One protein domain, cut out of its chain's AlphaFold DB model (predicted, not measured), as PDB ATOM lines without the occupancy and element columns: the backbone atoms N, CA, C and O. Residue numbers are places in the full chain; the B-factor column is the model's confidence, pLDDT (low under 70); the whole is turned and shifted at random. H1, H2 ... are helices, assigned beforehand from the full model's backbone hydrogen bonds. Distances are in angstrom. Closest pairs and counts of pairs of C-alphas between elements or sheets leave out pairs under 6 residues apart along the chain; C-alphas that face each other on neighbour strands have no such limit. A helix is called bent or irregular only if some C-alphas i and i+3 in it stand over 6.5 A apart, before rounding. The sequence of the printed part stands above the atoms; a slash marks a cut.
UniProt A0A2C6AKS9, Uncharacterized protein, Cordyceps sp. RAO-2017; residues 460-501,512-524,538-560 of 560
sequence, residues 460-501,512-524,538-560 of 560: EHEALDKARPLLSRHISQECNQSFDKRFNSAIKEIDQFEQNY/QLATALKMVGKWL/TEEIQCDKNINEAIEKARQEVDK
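AT A GLANCE: This is residues 460 to 501, 512 to 524 and 538 to 560 of the 560 residues of an uncharacterized protein of Cordyceps sp. RAO-2017 (UniProt A0A2C6AKS9). Four helices run roughly side by side along the longest axis as a four-cornered bundle, H1, H2, H3 and H4 in turn round it, each running opposite to the one before. The bundle is loosely formed: H1 and H4 make its closest side, while the other sides have few or no close contacts. The printed part has 78 residues, with four named helices, H1 to H4 along the chain, and no named strand; the class is all helix. The whole is compact, with a radius of gyration of the C-alphas of 12.5 A and spans of 37 by 25 by 19 A.

IN THESE COORDINATES: H1, residues 460 to 478, begins with C-alpha 460 at (11.967, -45.249, -16.934) and is 28.0 A long. It is neither bent nor irregular, but only just: C-alphas 466 and 469 are 6.4 A apart. H2, residues 481 to 501, is 30.4 A long; it too is only just neither bent nor irregular, with C-alphas 482 and 485 6.0 A apart. H3 is residues 512 to 524, 18.3 A. H4, residues 538 to 558, is 30.7 A long and ends with C-alpha 558 at (7.228, -40.331, -20.301).

HOW THE PARTS SIT: H1 and H2 are near each other, with 9 pairs of C-alphas within 10 A. H2, with residues 486 to 494 alone, only just touches H3, with 3 pairs of C-alphas within 8 A; the closest C-alphas, of Ala 490 and Val 520, are 6.7 A apart. Their tilt is shallow, 14 degrees, opposite ways. H3 and H4 are close but not clearly touching; their closest C-alphas, of Gly 521 and Ile 551, are 7.4 A apart. H4 touches H1 at a shallow tilt of 16 degrees, opposite ways, with the closest C-alphas, of Ala 467 and Ala 554, 5.6 A apart. H1 and H3 are apart, as are H2 and H4. Every O i to N i+4 pair is within hydrogen-bond range in H3 and H4, against 11 of 15 in H1 and 15 of 17 in H2.

THE WHOLE: The C-alphas farthest apart, of Tyr 501 and Thr 538, are 39.0 A apart. The link from H1 to H2 is tight. Residues 502 to 511 and 525 to 537 are not printed; the gaps are 9.6 A between C-alphas 501 and 512 and 17.5 A between C-alphas 524 and 538. Mean pLDDT of the printed part is 76.9; residues 460, 474 to 483, 514 and 519 are under 70.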
ATOM      1  N   GLU A 460      11.597 -46.666 -16.762       66.06
ATOM      2  CA  GLU A 460      11.967 -45.249 -16.934       66.06
ATOM      3  C   GLU A 460      13.158 -45.067 -17.899       66.06
ATOM      4  O   GLU A 460      13.203 -44.108 -18.669       66.06
ATOM      5  N   HIS A 461      14.107 -46.012 -17.908       72.50
ATOM      6  CA  HIS A 461      15.257 -45.995 -18.815       72.50
ATOM      7  C   HIS A 461      14.836 -46.294 -20.262       72.50
ATOM      8  O   HIS A 461      15.319 -45.651 -21.191       72.50
ATOM      9  N   GLU A 462      13.886 -47.219 -20.450       75.88
ATOM     10  CA  GLU A 462      13.337 -47.563 -21.767       75.88
ATOM     11  C   GLU A 462      12.476 -46.422 -22.344       75.88
ATOM     12  O   GLU A 462      12.478 -46.195 -23.554       75.88
ATOM     13  N   ALA A 463      11.767 -45.668 -21.495       70.81
ATOM     14  CA  ALA A 463      11.050 -44.456 -21.896       70.81
ATOM     15  C   ALA A 463      12.014 -43.340 -22.344       70.81
ATOM     16  O   ALA A 463      11.801 -42.711 -23.384       70.81
ATOM     17  N   LEU A 464      13.117 -43.129 -21.617       74.62
ATOM     18  CA  LEU A 464      14.120 -42.119 -21.965       74.62
ATOM     19  C   LEU A 464      14.862 -42.459 -23.273       74.62
ATOM     20  O   LEU A 464      15.024 -41.581 -24.127       74.62
ATOM     21  N   ASP A 465      15.217 -43.731 -23.484       78.50
ATOM     22  CA  ASP A 465      15.817 -44.211 -24.739       78.50
ATOM     23  C   ASP A 465      14.859 -44.099 -25.945       78.50
ATOM     24  O   ASP A 465      15.316 -43.904 -27.073       78.50
ATOM     25  N   LYS A 466      13.533 -44.142 -25.734       77.31
ATOM     26  CA  LYS A 466      12.522 -43.847 -26.774       77.31
ATOM     27  C   LYS A 466      12.368 -42.346 -27.041       77.31
ATOM     28  O   LYS A 466      12.216 -41.946 -28.195       77.31
ATOM     29  N   ALA A 467      12.432 -41.506 -26.009       74.88
ATOM     30  CA  ALA A 467      12.278 -40.055 -26.142       74.88
ATOM     31  C   ALA A 467      13.488 -39.381 -26.824       74.88
ATOM     32  O   ALA A 467      13.311 -38.484 -27.656       74.88
ATOM     33  N   ARG A 468      14.717 -39.831 -26.522       79.56
ATOM     34  CA  ARG A 468      15.983 -39.281 -27.055       79.56
ATOM     35  C   ARG A 468      16.025 -39.175 -28.600       79.56
ATOM     36  O   ARG A 468      16.316 -38.079 -29.093       79.56
ATOM     37  N   PRO A 469      15.709 -40.219 -29.396       76.69
ATOM     38  CA  PRO A 469      15.693 -40.122 -30.858       76.69
ATOM     39  C   PRO A 469      14.528 -39.286 -31.407       76.69
ATOM     40  O   PRO A 469      14.680 -38.699 -32.476       76.69
ATOM     41  N   LEU A 470      13.391 -39.186 -30.704       74.69
ATOM     42  CA  LEU A 470      12.259 -38.354 -31.138       74.69
ATOM     43  C   LEU A 470      12.597 -36.861 -31.047       74.69
ATOM     44  O   LEU A 470      12.415 -36.138 -32.026       74.69
ATOM     45  N   LEU A 471      13.161 -36.426 -29.914       77.19
ATOM     46  CA  LEU A 471      13.681 -35.067 -29.724       77.19
ATOM     47  C   LEU A 471      14.760 -34.737 -30.763       77.19
ATOM     48  O   LEU A 471      14.630 -33.754 -31.489       77.19
ATOM     49  N   SER A 472      15.786 -35.589 -30.878       77.62
ATOM     50  CA  SER A 472      16.897 -35.396 -31.821       77.62
ATOM     51  C   SER A 472      16.416 -35.270 -33.273       77.62
ATOM     52  O   SER A 472      16.807 -34.341 -33.980       77.62
ATOM     53  N   ARG A 473      15.500 -36.147 -33.710       73.31
ATOM     54  CA  ARG A 473      14.991 -36.153 -35.087       73.31
ATOM     55  C   ARG A 473      14.150 -34.923 -35.421       73.31
ATOM     56  O   ARG A 473      14.364 -34.351 -36.483       73.31
ATOM     57  N   HIS A 474      13.221 -34.506 -34.556       65.06
ATOM     58  CA  HIS A 474      12.388 -33.327 -34.842       65.06
ATOM     59  C   HIS A 474      13.231 -32.046 -34.899       65.06
ATOM     60  O   HIS A 474      13.068 -31.231 -35.803       65.06
ATOM     61  N   ILE A 475      14.166 -31.900 -33.957       68.81
ATOM     62  CA  ILE A 475      15.035 -30.726 -33.839       68.81
ATOM     63  C   ILE A 475      15.994 -30.618 -35.031       68.81
ATOM     64  O   ILE A 475      16.100 -29.554 -35.641       68.81
ATOM     65  N   SER A 476      16.647 -31.724 -35.406       65.75
ATOM     66  CA  SER A 476      17.646 -31.753 -36.484       65.75
ATOM     67  C   SER A 476      17.069 -31.532 -37.890       65.75
ATOM     68  O   SER A 476      17.848 -31.396 -38.834       65.75
ATOM     69  N   GLN A 477      15.743 -31.536 -38.068       62.53
ATOM     70  CA  GLN A 477      15.111 -31.334 -39.376       62.53
ATOM     71  C   GLN A 477      14.662 -29.885 -39.636       62.53
ATOM     72  O   GLN A 477      14.472 -29.543 -40.801       62.53
ATOM     73  N   GLU A 478      14.493 -29.039 -38.607       59.22
ATOM     74  CA  GLU A 478      13.764 -27.760 -38.760       59.22
ATOM     75  C   GLU A 478      14.426 -26.509 -38.139       59.22
ATOM     76  O   GLU A 478      13.938 -25.403 -38.368       59.22
ATOM     77  N   CYS A 479      15.545 -26.623 -37.408       51.50
ATOM     78  CA  CYS A 479      16.245 -25.465 -36.825       51.50
ATOM     79  C   CYS A 479      17.720 -25.385 -37.276       51.50
ATOM     80  O   CYS A 479      18.425 -26.386 -37.339       51.50
ATOM     81  N   ASN A 480      18.184 -24.175 -37.614       59.31
ATOM     82  CA  ASN A 480      19.458 -23.920 -38.311       59.31
ATOM     83  C   ASN A 480      20.663 -23.747 -37.341       59.31
ATOM     84  O   ASN A 480      20.472 -23.655 -36.132       59.31
ATOM     85  N   GLN A 481      21.895 -23.642 -37.862       51.16
ATOM     86  CA  GLN A 481      23.199 -23.775 -37.162       51.16
ATOM     87  C   GLN A 481      23.414 -22.986 -35.850       51.16
ATOM     88  O   GLN A 481      24.312 -23.302 -35.063       51.16
ATOM     89  N   SER A 482      22.641 -21.929 -35.588       49.84
ATOM     90  CA  SER A 482      22.655 -21.234 -34.294       49.84
ATOM     91  C   SER A 482      22.087 -22.103 -33.164       49.84
ATOM     92  O   SER A 482      22.547 -22.003 -32.023       49.84
ATOM     93  N   PHE A 483      21.129 -22.976 -33.485       64.44
ATOM     94  CA  PHE A 483      20.505 -23.901 -32.551       64.44
ATOM     95  C   PHE A 483      21.449 -25.038 -32.151       64.44
ATOM     96  O   PHE A 483      21.536 -25.345 -30.963       64.44
ATOM     97  N   ASP A 484      22.233 -25.582 -33.092       74.06
ATOM     98  CA  ASP A 484      23.191 -26.672 -32.840       74.06
ATOM     99  C   ASP A 484      24.095 -26.401 -31.636       74.06
ATOM    100  O   ASP A 484      24.354 -27.297 -30.837       74.06
ATOM    101  N   LYS A 485      24.558 -25.159 -31.454       72.50
ATOM    102  CA  LYS A 485      25.427 -24.802 -30.323       72.50
ATOM    103  C   LYS A 485      24.698 -24.842 -28.978       72.50
ATOM    104  O   LYS A 485      25.292 -25.270 -27.993       72.50
ATOM    105  N   ARG A 486      23.422 -24.440 -28.927       74.31
ATOM    106  CA  ARG A 486      22.596 -24.517 -27.705       74.31
ATOM    107  C   ARG A 486      22.167 -25.955 -27.430       74.31
ATOM    108  O   ARG A 486      22.298 -26.418 -26.301       74.31
ATOM    109  N   PHE A 487      21.752 -26.681 -28.466       80.12
ATOM    110  CA  PHE A 487      21.352 -28.082 -28.374       80.12
ATOM    111  C   PHE A 487      22.504 -28.981 -27.916       80.12
ATOM    112  O   PHE A 487      22.362 -29.687 -26.926       80.12
ATOM    113  N   ASN A 488      23.681 -28.889 -28.544       79.62
ATOM    114  CA  ASN A 488      24.853 -29.662 -28.122       79.62
ATOM    115  C   ASN A 488      25.378 -29.257 -26.730       79.62
ATOM    116  O   ASN A 488      26.064 -30.055 -26.098       79.62
ATOM    117  N   SER A 489      25.056 -28.059 -26.224       77.56
ATOM    118  CA  SER A 489      25.314 -27.697 -24.821       77.56
ATOM    119  C   SER A 489      24.315 -28.378 -23.879       77.56
ATOM    120  O   SER A 489      24.725 -29.029 -22.924       77.56
ATOM    121  N   ALA A 490      23.014 -28.309 -24.183       77.81
ATOM    122  CA  ALA A 490      21.962 -28.941 -23.385       77.81
ATOM    123  C   ALA A 490      22.079 -30.478 -23.356       77.81
ATOM    124  O   ALA A 490      21.891 -31.089 -22.308       77.81
ATOM    125  N   ILE A 491      22.446 -31.110 -24.477       80.81
ATOM    126  CA  ILE A 491      22.722 -32.553 -24.537       80.81
ATOM    127  C   ILE A 491      23.926 -32.917 -23.660       80.81
ATOM    128  O   ILE A 491      23.841 -33.886 -22.914       80.81
ATOM    129  N   LYS A 492      25.002 -32.113 -23.654       79.06
ATOM    130  CA  LYS A 492      26.146 -32.331 -22.749       79.06
ATOM    131  C   LYS A 492      25.770 -32.201 -21.274       79.06
ATOM    132  O   LYS A 492      26.251 -32.995 -20.474       79.06
ATOM    133  N   GLU A 493      24.905 -31.254 -20.908       74.31
ATOM    134  CA  GLU A 493      24.393 -31.143 -19.533       74.31
ATOM    135  C   GLU A 493      23.510 -32.341 -19.145       74.31
ATOM    136  O   GLU A 493      23.613 -32.830 -18.021       74.31
ATOM    137  N   ILE A 494      22.694 -32.862 -20.070       79.25
ATOM    138  CA  ILE A 494      21.893 -34.080 -19.856       79.25
ATOM    139  C   ILE A 494      22.797 -35.311 -19.703       79.25
ATOM    140  O   ILE A 494      22.640 -36.050 -18.734       79.25
ATOM    141  N   ASP A 495      23.767 -35.513 -20.596       79.06
ATOM    142  CA  ASP A 495      24.714 -36.634 -20.518       79.06
ATOM    143  C   ASP A 495      25.578 -36.547 -19.241       79.06
ATOM    144  O   ASP A 495      25.839 -37.562 -18.594       79.06
ATOM    145  N   GLN A 496      25.971 -35.339 -18.811       78.56
ATOM    146  CA  GLN A 496      26.674 -35.127 -17.542       78.56
ATOM    147  C   GLN A 496      25.771 -35.397 -16.327       78.56
ATOM    148  O   GLN A 496      26.224 -35.992 -15.347       78.56
ATOM    149  N   PHE A 497      24.492 -35.008 -16.374       78.25
ATOM    150  CA  PHE A 497      23.516 -35.350 -15.338       78.25
ATOM    151  C   PHE A 497      23.299 -36.868 -15.254       78.25
ATOM    152  O   PHE A 497      23.276 -37.414 -14.153       78.25
ATOM    153  N   GLU A 498      23.219 -37.566 -16.389       78.38
ATOM    154  CA  GLU A 498      23.088 -39.024 -16.433       78.38
ATOM    155  C   GLU A 498      24.335 -39.728 -15.866       78.38
ATOM    156  O   GLU A 498      24.209 -40.656 -15.068       78.38
ATOM    157  N   GLN A 499      25.543 -39.257 -16.195       78.88
ATOM    158  CA  GLN A 499      26.797 -39.767 -15.616       78.88
ATOM    159  C   GLN A 499      26.885 -39.526 -14.101       78.88
ATOM    160  O   GLN A 499      27.282 -40.420 -13.348       78.88
ATOM    161  N   ASN A 500      26.468 -38.348 -13.629       76.12
ATOM    162  CA  ASN A 500      26.382 -38.050 -12.199       76.12
ATOM    163  C   ASN A 500      25.360 -38.967 -11.501       76.12
ATOM    164  O   ASN A 500      25.673 -39.554 -10.470       76.12
ATOM    165  N   TYR A 501      24.177 -39.170 -12.088       78.62
ATOM    166  CA  TYR A 501      23.145 -40.047 -11.528       78.62
ATOM    167  C   TYR A 501      23.609 -41.513 -11.468       78.62
ATOM    168  O   TYR A 501      23.532 -42.142 -10.413       78.62
ATOM    169  N   GLN A 512      14.150 -35.476  -9.389       70.56
ATOM    170  CA  GLN A 512      15.332 -34.772  -9.901       70.56
ATOM    171  C   GLN A 512      15.423 -34.779 -11.433       70.56
ATOM    172  O   GLN A 512      15.697 -33.727 -12.006       70.56
ATOM    173  N   LEU A 513      15.117 -35.894 -12.107       74.25
ATOM    174  CA  LEU A 513      15.111 -35.966 -13.575       74.25
ATOM    175  C   LEU A 513      13.999 -35.088 -14.170       74.25
ATOM    176  O   LEU A 513      14.249 -34.285 -15.068       74.25
ATOM    177  N   ALA A 514      12.790 -35.150 -13.600       69.62
ATOM    178  CA  ALA A 514      11.689 -34.265 -13.981       69.62
ATOM    179  C   ALA A 514      12.032 -32.777 -13.755       69.62
ATOM    180  O   ALA A 514      11.628 -31.915 -14.539       69.62
ATOM    181  N   THR A 515      12.815 -32.464 -12.716       73.00
ATOM    182  CA  THR A 515      13.320 -31.105 -12.461       73.00
ATOM    183  C   THR A 515      14.395 -30.698 -13.467       73.00
ATOM    184  O   THR A 515      14.313 -29.593 -13.997       73.00
ATOM    185  N   ALA A 516      15.344 -31.577 -13.804       70.69
ATOM    186  CA  ALA A 516      16.371 -31.326 -14.816       70.69
ATOM    187  C   ALA A 516      15.740 -31.042 -16.190       70.69
ATOM    188  O   ALA A 516      15.993 -29.989 -16.773       70.69
ATOM    189  N   LEU A 517      14.811 -31.886 -16.652       80.75
ATOM    190  CA  LEU A 517      14.054 -31.668 -17.895       80.75
ATOM    191  C   LEU A 517      13.216 -30.373 -17.858       80.75
ATOM    192  O   LEU A 517      13.074 -29.683 -18.868       80.75
ATOM    193  N   LYS A 518      12.692 -29.989 -16.686       75.25
ATOM    194  CA  LYS A 518      11.990 -28.709 -16.478       75.25
ATOM    195  C   LYS A 518      12.940 -27.503 -16.479       75.25
ATOM    196  O   LYS A 518      12.505 -26.419 -16.862       75.25
ATOM    197  N   MET A 519      14.209 -27.666 -16.098       68.69
ATOM    198  CA  MET A 519      15.237 -26.626 -16.227       68.69
ATOM    199  C   MET A 519      15.751 -26.511 -17.664       68.69
ATOM    200  O   MET A 519      15.746 -25.402 -18.183       68.69
ATOM    201  N   VAL A 520      16.072 -27.619 -18.342       79.62
ATOM    202  CA  VAL A 520      16.469 -27.619 -19.764       79.62
ATOM    203  C   VAL A 520      15.367 -27.017 -20.638       79.62
ATOM    204  O   VAL A 520      15.644 -26.141 -21.452       79.62
ATOM    205  N   GLY A 521      14.101 -27.390 -20.411       81.75
ATOM    206  CA  GLY A 521      12.961 -26.756 -21.079       81.75
ATOM    207  C   GLY A 521      12.909 -25.245 -20.832       81.75
ATOM    208  O   GLY A 521      12.830 -24.473 -21.782       81.75
ATOM    209  N   LYS A 522      13.047 -24.793 -19.575       73.62
ATOM    210  CA  LYS A 522      13.147 -23.356 -19.257       73.62
ATOM    211  C   LYS A 522      14.337 -22.669 -19.935       73.62
ATOM    212  O   LYS A 522      14.201 -21.505 -20.277       73.62
ATOM    213  N   TRP A 523      15.471 -23.346 -20.110       70.38
ATOM    214  CA  TRP A 523      16.680 -22.793 -20.731       70.38
ATOM    215  C   TRP A 523      16.551 -22.664 -22.253       70.38
ATOM    216  O   TRP A 523      16.960 -21.656 -22.819       70.38
ATOM    217  N   LEU A 524      15.923 -23.647 -22.907       73.88
ATOM    218  CA  LEU A 524      15.598 -23.606 -24.336       73.88
ATOM    219  C   LEU A 524      14.518 -22.561 -24.657       73.88
ATOM    220  O   LEU A 524      14.585 -21.917 -25.698       73.88
ATOM    221  N   THR A 538      10.189 -14.682 -38.361       84.69
ATOM    222  CA  THR A 538       9.072 -15.640 -38.458       84.69
ATOM    223  C   THR A 538       9.554 -17.090 -38.331       84.69
ATOM    224  O   THR A 538       8.862 -17.919 -37.748       84.69
ATOM    225  N   GLU A 539      10.758 -17.380 -38.833       83.31
ATOM    226  CA  GLU A 539      11.418 -18.688 -38.749       83.31
ATOM    227  C   GLU A 539      11.811 -19.025 -37.305       83.31
ATOM    228  O   GLU A 539      11.564 -20.133 -36.841       83.31
ATOM    229  N   GLU A 540      12.354 -18.056 -36.564       81.69
ATOM    230  CA  GLU A 540      12.702 -18.208 -35.147       81.69
ATOM    231  C   GLU A 540      11.453 -18.491 -34.299       81.69
ATOM    232  O   GLU A 540      11.441 -19.425 -33.503       81.69
ATOM    233  N   ILE A 541      10.363 -17.752 -34.544       87.94
ATOM    234  CA  ILE A 541       9.060 -17.965 -33.891       87.94
ATOM    235  C   ILE A 541       8.467 -19.342 -34.240       87.94
ATOM    236  O   ILE A 541       7.713 -19.901 -33.443       87.94
ATOM    237  N   GLN A 542       8.769 -19.903 -35.415       86.50
ATOM    238  CA  GLN A 542       8.306 -21.241 -35.785       86.50
ATOM    239  C   GLN A 542       9.179 -22.343 -35.166       86.50
ATOM    240  O   GLN A 542       8.628 -23.284 -34.599       86.50
ATOM    241  N   CYS A 543      10.508 -22.189 -35.169       84.75
ATOM    242  CA  CYS A 543      11.432 -23.076 -34.454       84.75
ATOM    243  C   CYS A 543      11.077 -23.144 -32.953       84.75
ATOM    244  O   CYS A 543      10.932 -24.242 -32.415       84.75
ATOM    245  N   ASP A 544      10.799 -22.001 -32.302       85.25
ATOM    246  CA  ASP A 544      10.324 -21.943 -30.908       85.25
ATOM    247  C   ASP A 544       9.071 -22.821 -30.681       85.25
ATOM    248  O   ASP A 544       9.001 -23.557 -29.696       85.25
ATOM    249  N   LYS A 545       8.073 -22.788 -31.581       88.81
ATOM    250  CA  LYS A 545       6.865 -23.635 -31.467       88.81
ATOM    251  C   LYS A 545       7.186 -25.115 -31.637       88.81
ATOM    252  O   LYS A 545       6.751 -25.919 -30.818       88.81
ATOM    253  N   ASN A 546       7.952 -25.459 -32.670       86.31
ATOM    254  CA  ASN A 546       8.312 -26.839 -32.994       86.31
ATOM    255  C   ASN A 546       9.078 -27.502 -31.829       86.31
ATOM    256  O   ASN A 546       8.838 -28.661 -31.495       86.31
ATOM    257  N   ILE A 547       9.952 -26.743 -31.156       85.19
ATOM    258  CA  ILE A 547      10.658 -27.176 -29.941       85.19
ATOM    259  C   ILE A 547       9.678 -27.422 -28.788       85.19
ATOM    260  O   ILE A 547       9.792 -28.439 -28.103       85.19
ATOM    261  N   ASN A 548       8.708 -26.529 -28.570       86.44
ATOM    262  CA  ASN A 548       7.691 -26.717 -27.531       86.44
ATOM    263  C   ASN A 548       6.829 -27.964 -27.795       86.44
ATOM    264  O   ASN A 548       6.644 -28.763 -26.879       86.44
ATOM    265  N   GLU A 549       6.386 -28.192 -29.037       91.12
ATOM    266  CA  GLU A 549       5.638 -29.401 -29.412       91.12
ATOM    267  C   GLU A 549       6.478 -30.674 -29.209       91.12
ATOM    268  O   GLU A 549       5.994 -31.648 -28.633       91.12
ATOM    269  N   ALA A 550       7.761 -30.666 -29.590       85.75
ATOM    270  CA  ALA A 550       8.664 -31.794 -29.358       85.75
ATOM    271  C   ALA A 550       8.880 -32.087 -27.858       85.75
ATOM    272  O   ALA A 550       8.905 -33.252 -27.456       85.75
ATOM    273  N   ILE A 551       8.991 -31.050 -27.017       89.88
ATOM    274  CA  ILE A 551       9.090 -31.180 -25.554       89.88
ATOM    275  C   ILE A 551       7.782 -31.717 -24.956       89.88
ATOM    276  O   ILE A 551       7.823 -32.570 -24.070       89.88
ATOM    277  N   GLU A 552       6.622 -31.244 -25.414       90.44
ATOM    278  CA  GLU A 552       5.322 -31.692 -24.907       90.44
ATOM    279  C   GLU A 552       5.015 -33.137 -25.321       90.44
ATOM    280  O   GLU A 552       4.604 -33.948 -24.493       90.44
ATOM    281  N   LYS A 553       5.345 -33.509 -26.559       88.25
ATOM    282  CA  LYS A 553       5.269 -34.884 -27.062       88.25
ATOM    283  C   LYS A 553       6.211 -35.835 -26.318       88.25
ATOM    284  O   LYS A 553       5.826 -36.963 -26.034       88.25
ATOM    285  N   ALA A 554       7.413 -35.381 -25.953       84.88
ATOM    286  CA  ALA A 554       8.335 -36.158 -25.125       84.88
ATOM    287  C   ALA A 554       7.817 -36.345 -23.687       84.88
ATOM    288  O   ALA A 554       7.962 -37.431 -23.137       84.88
ATOM    289  N   ARG A 555       7.159 -35.335 -23.093       88.06
ATOM    290  CA  ARG A 555       6.465 -35.475 -21.796       88.06
ATOM    291  C   ARG A 555       5.353 -36.518 -21.877       88.06
ATOM    292  O   ARG A 555       5.367 -37.471 -21.112       88.06
ATOM    293  N   GLN A 556       4.486 -36.407 -22.883       89.25
ATOM    294  CA  GLN A 556       3.405 -37.366 -23.130       89.25
ATOM    295  C   GLN A 556       3.890 -38.802 -23.396       89.25
ATOM    296  O   GLN A 556       3.072 -39.711 -23.332       89.25
ATOM    297  N   GLU A 557       5.163 -39.036 -23.731       85.69
ATOM    298  CA  GLU A 557       5.742 -40.384 -23.889       85.69
ATOM    299  C   GLU A 557       6.460 -40.887 -22.620       85.69
ATOM    300  O   GLU A 557       6.758 -42.071 -22.520       85.69
ATOM    301  N   VAL A 558       6.718 -40.003 -21.648       85.19
ATOM    302  CA  VAL A 558       7.228 -40.331 -20.301       85.19
ATOM    303  C   VAL A 558       6.082 -40.494 -19.288       85.19
ATOM    304  O   VAL A 558       6.223 -41.235 -18.323       85.19
ATOM    305  N   ASP A 559       4.935 -39.854 -19.529       85.31
ATOM    306  CA  ASP A 559       3.705 -39.984 -18.731       85.31
ATOM    307  C   ASP A 559       2.873 -41.259 -19.075       85.31
ATOM    308  O   ASP A 559       1.735 -41.383 -18.614       85.31
ATOM    309  N   LYS A 560       3.400 -42.185 -19.898       87.31
ATOM    310  CA  LYS A 560       2.746 -43.426 -20.386       87.31
ATOM    311  C   LYS A 560       3.425 -44.699 -19.880       87.31
ATOM    312  O   LYS A 560       2.666 -45.637 -19.547       87.31
TER     313      LYS A 560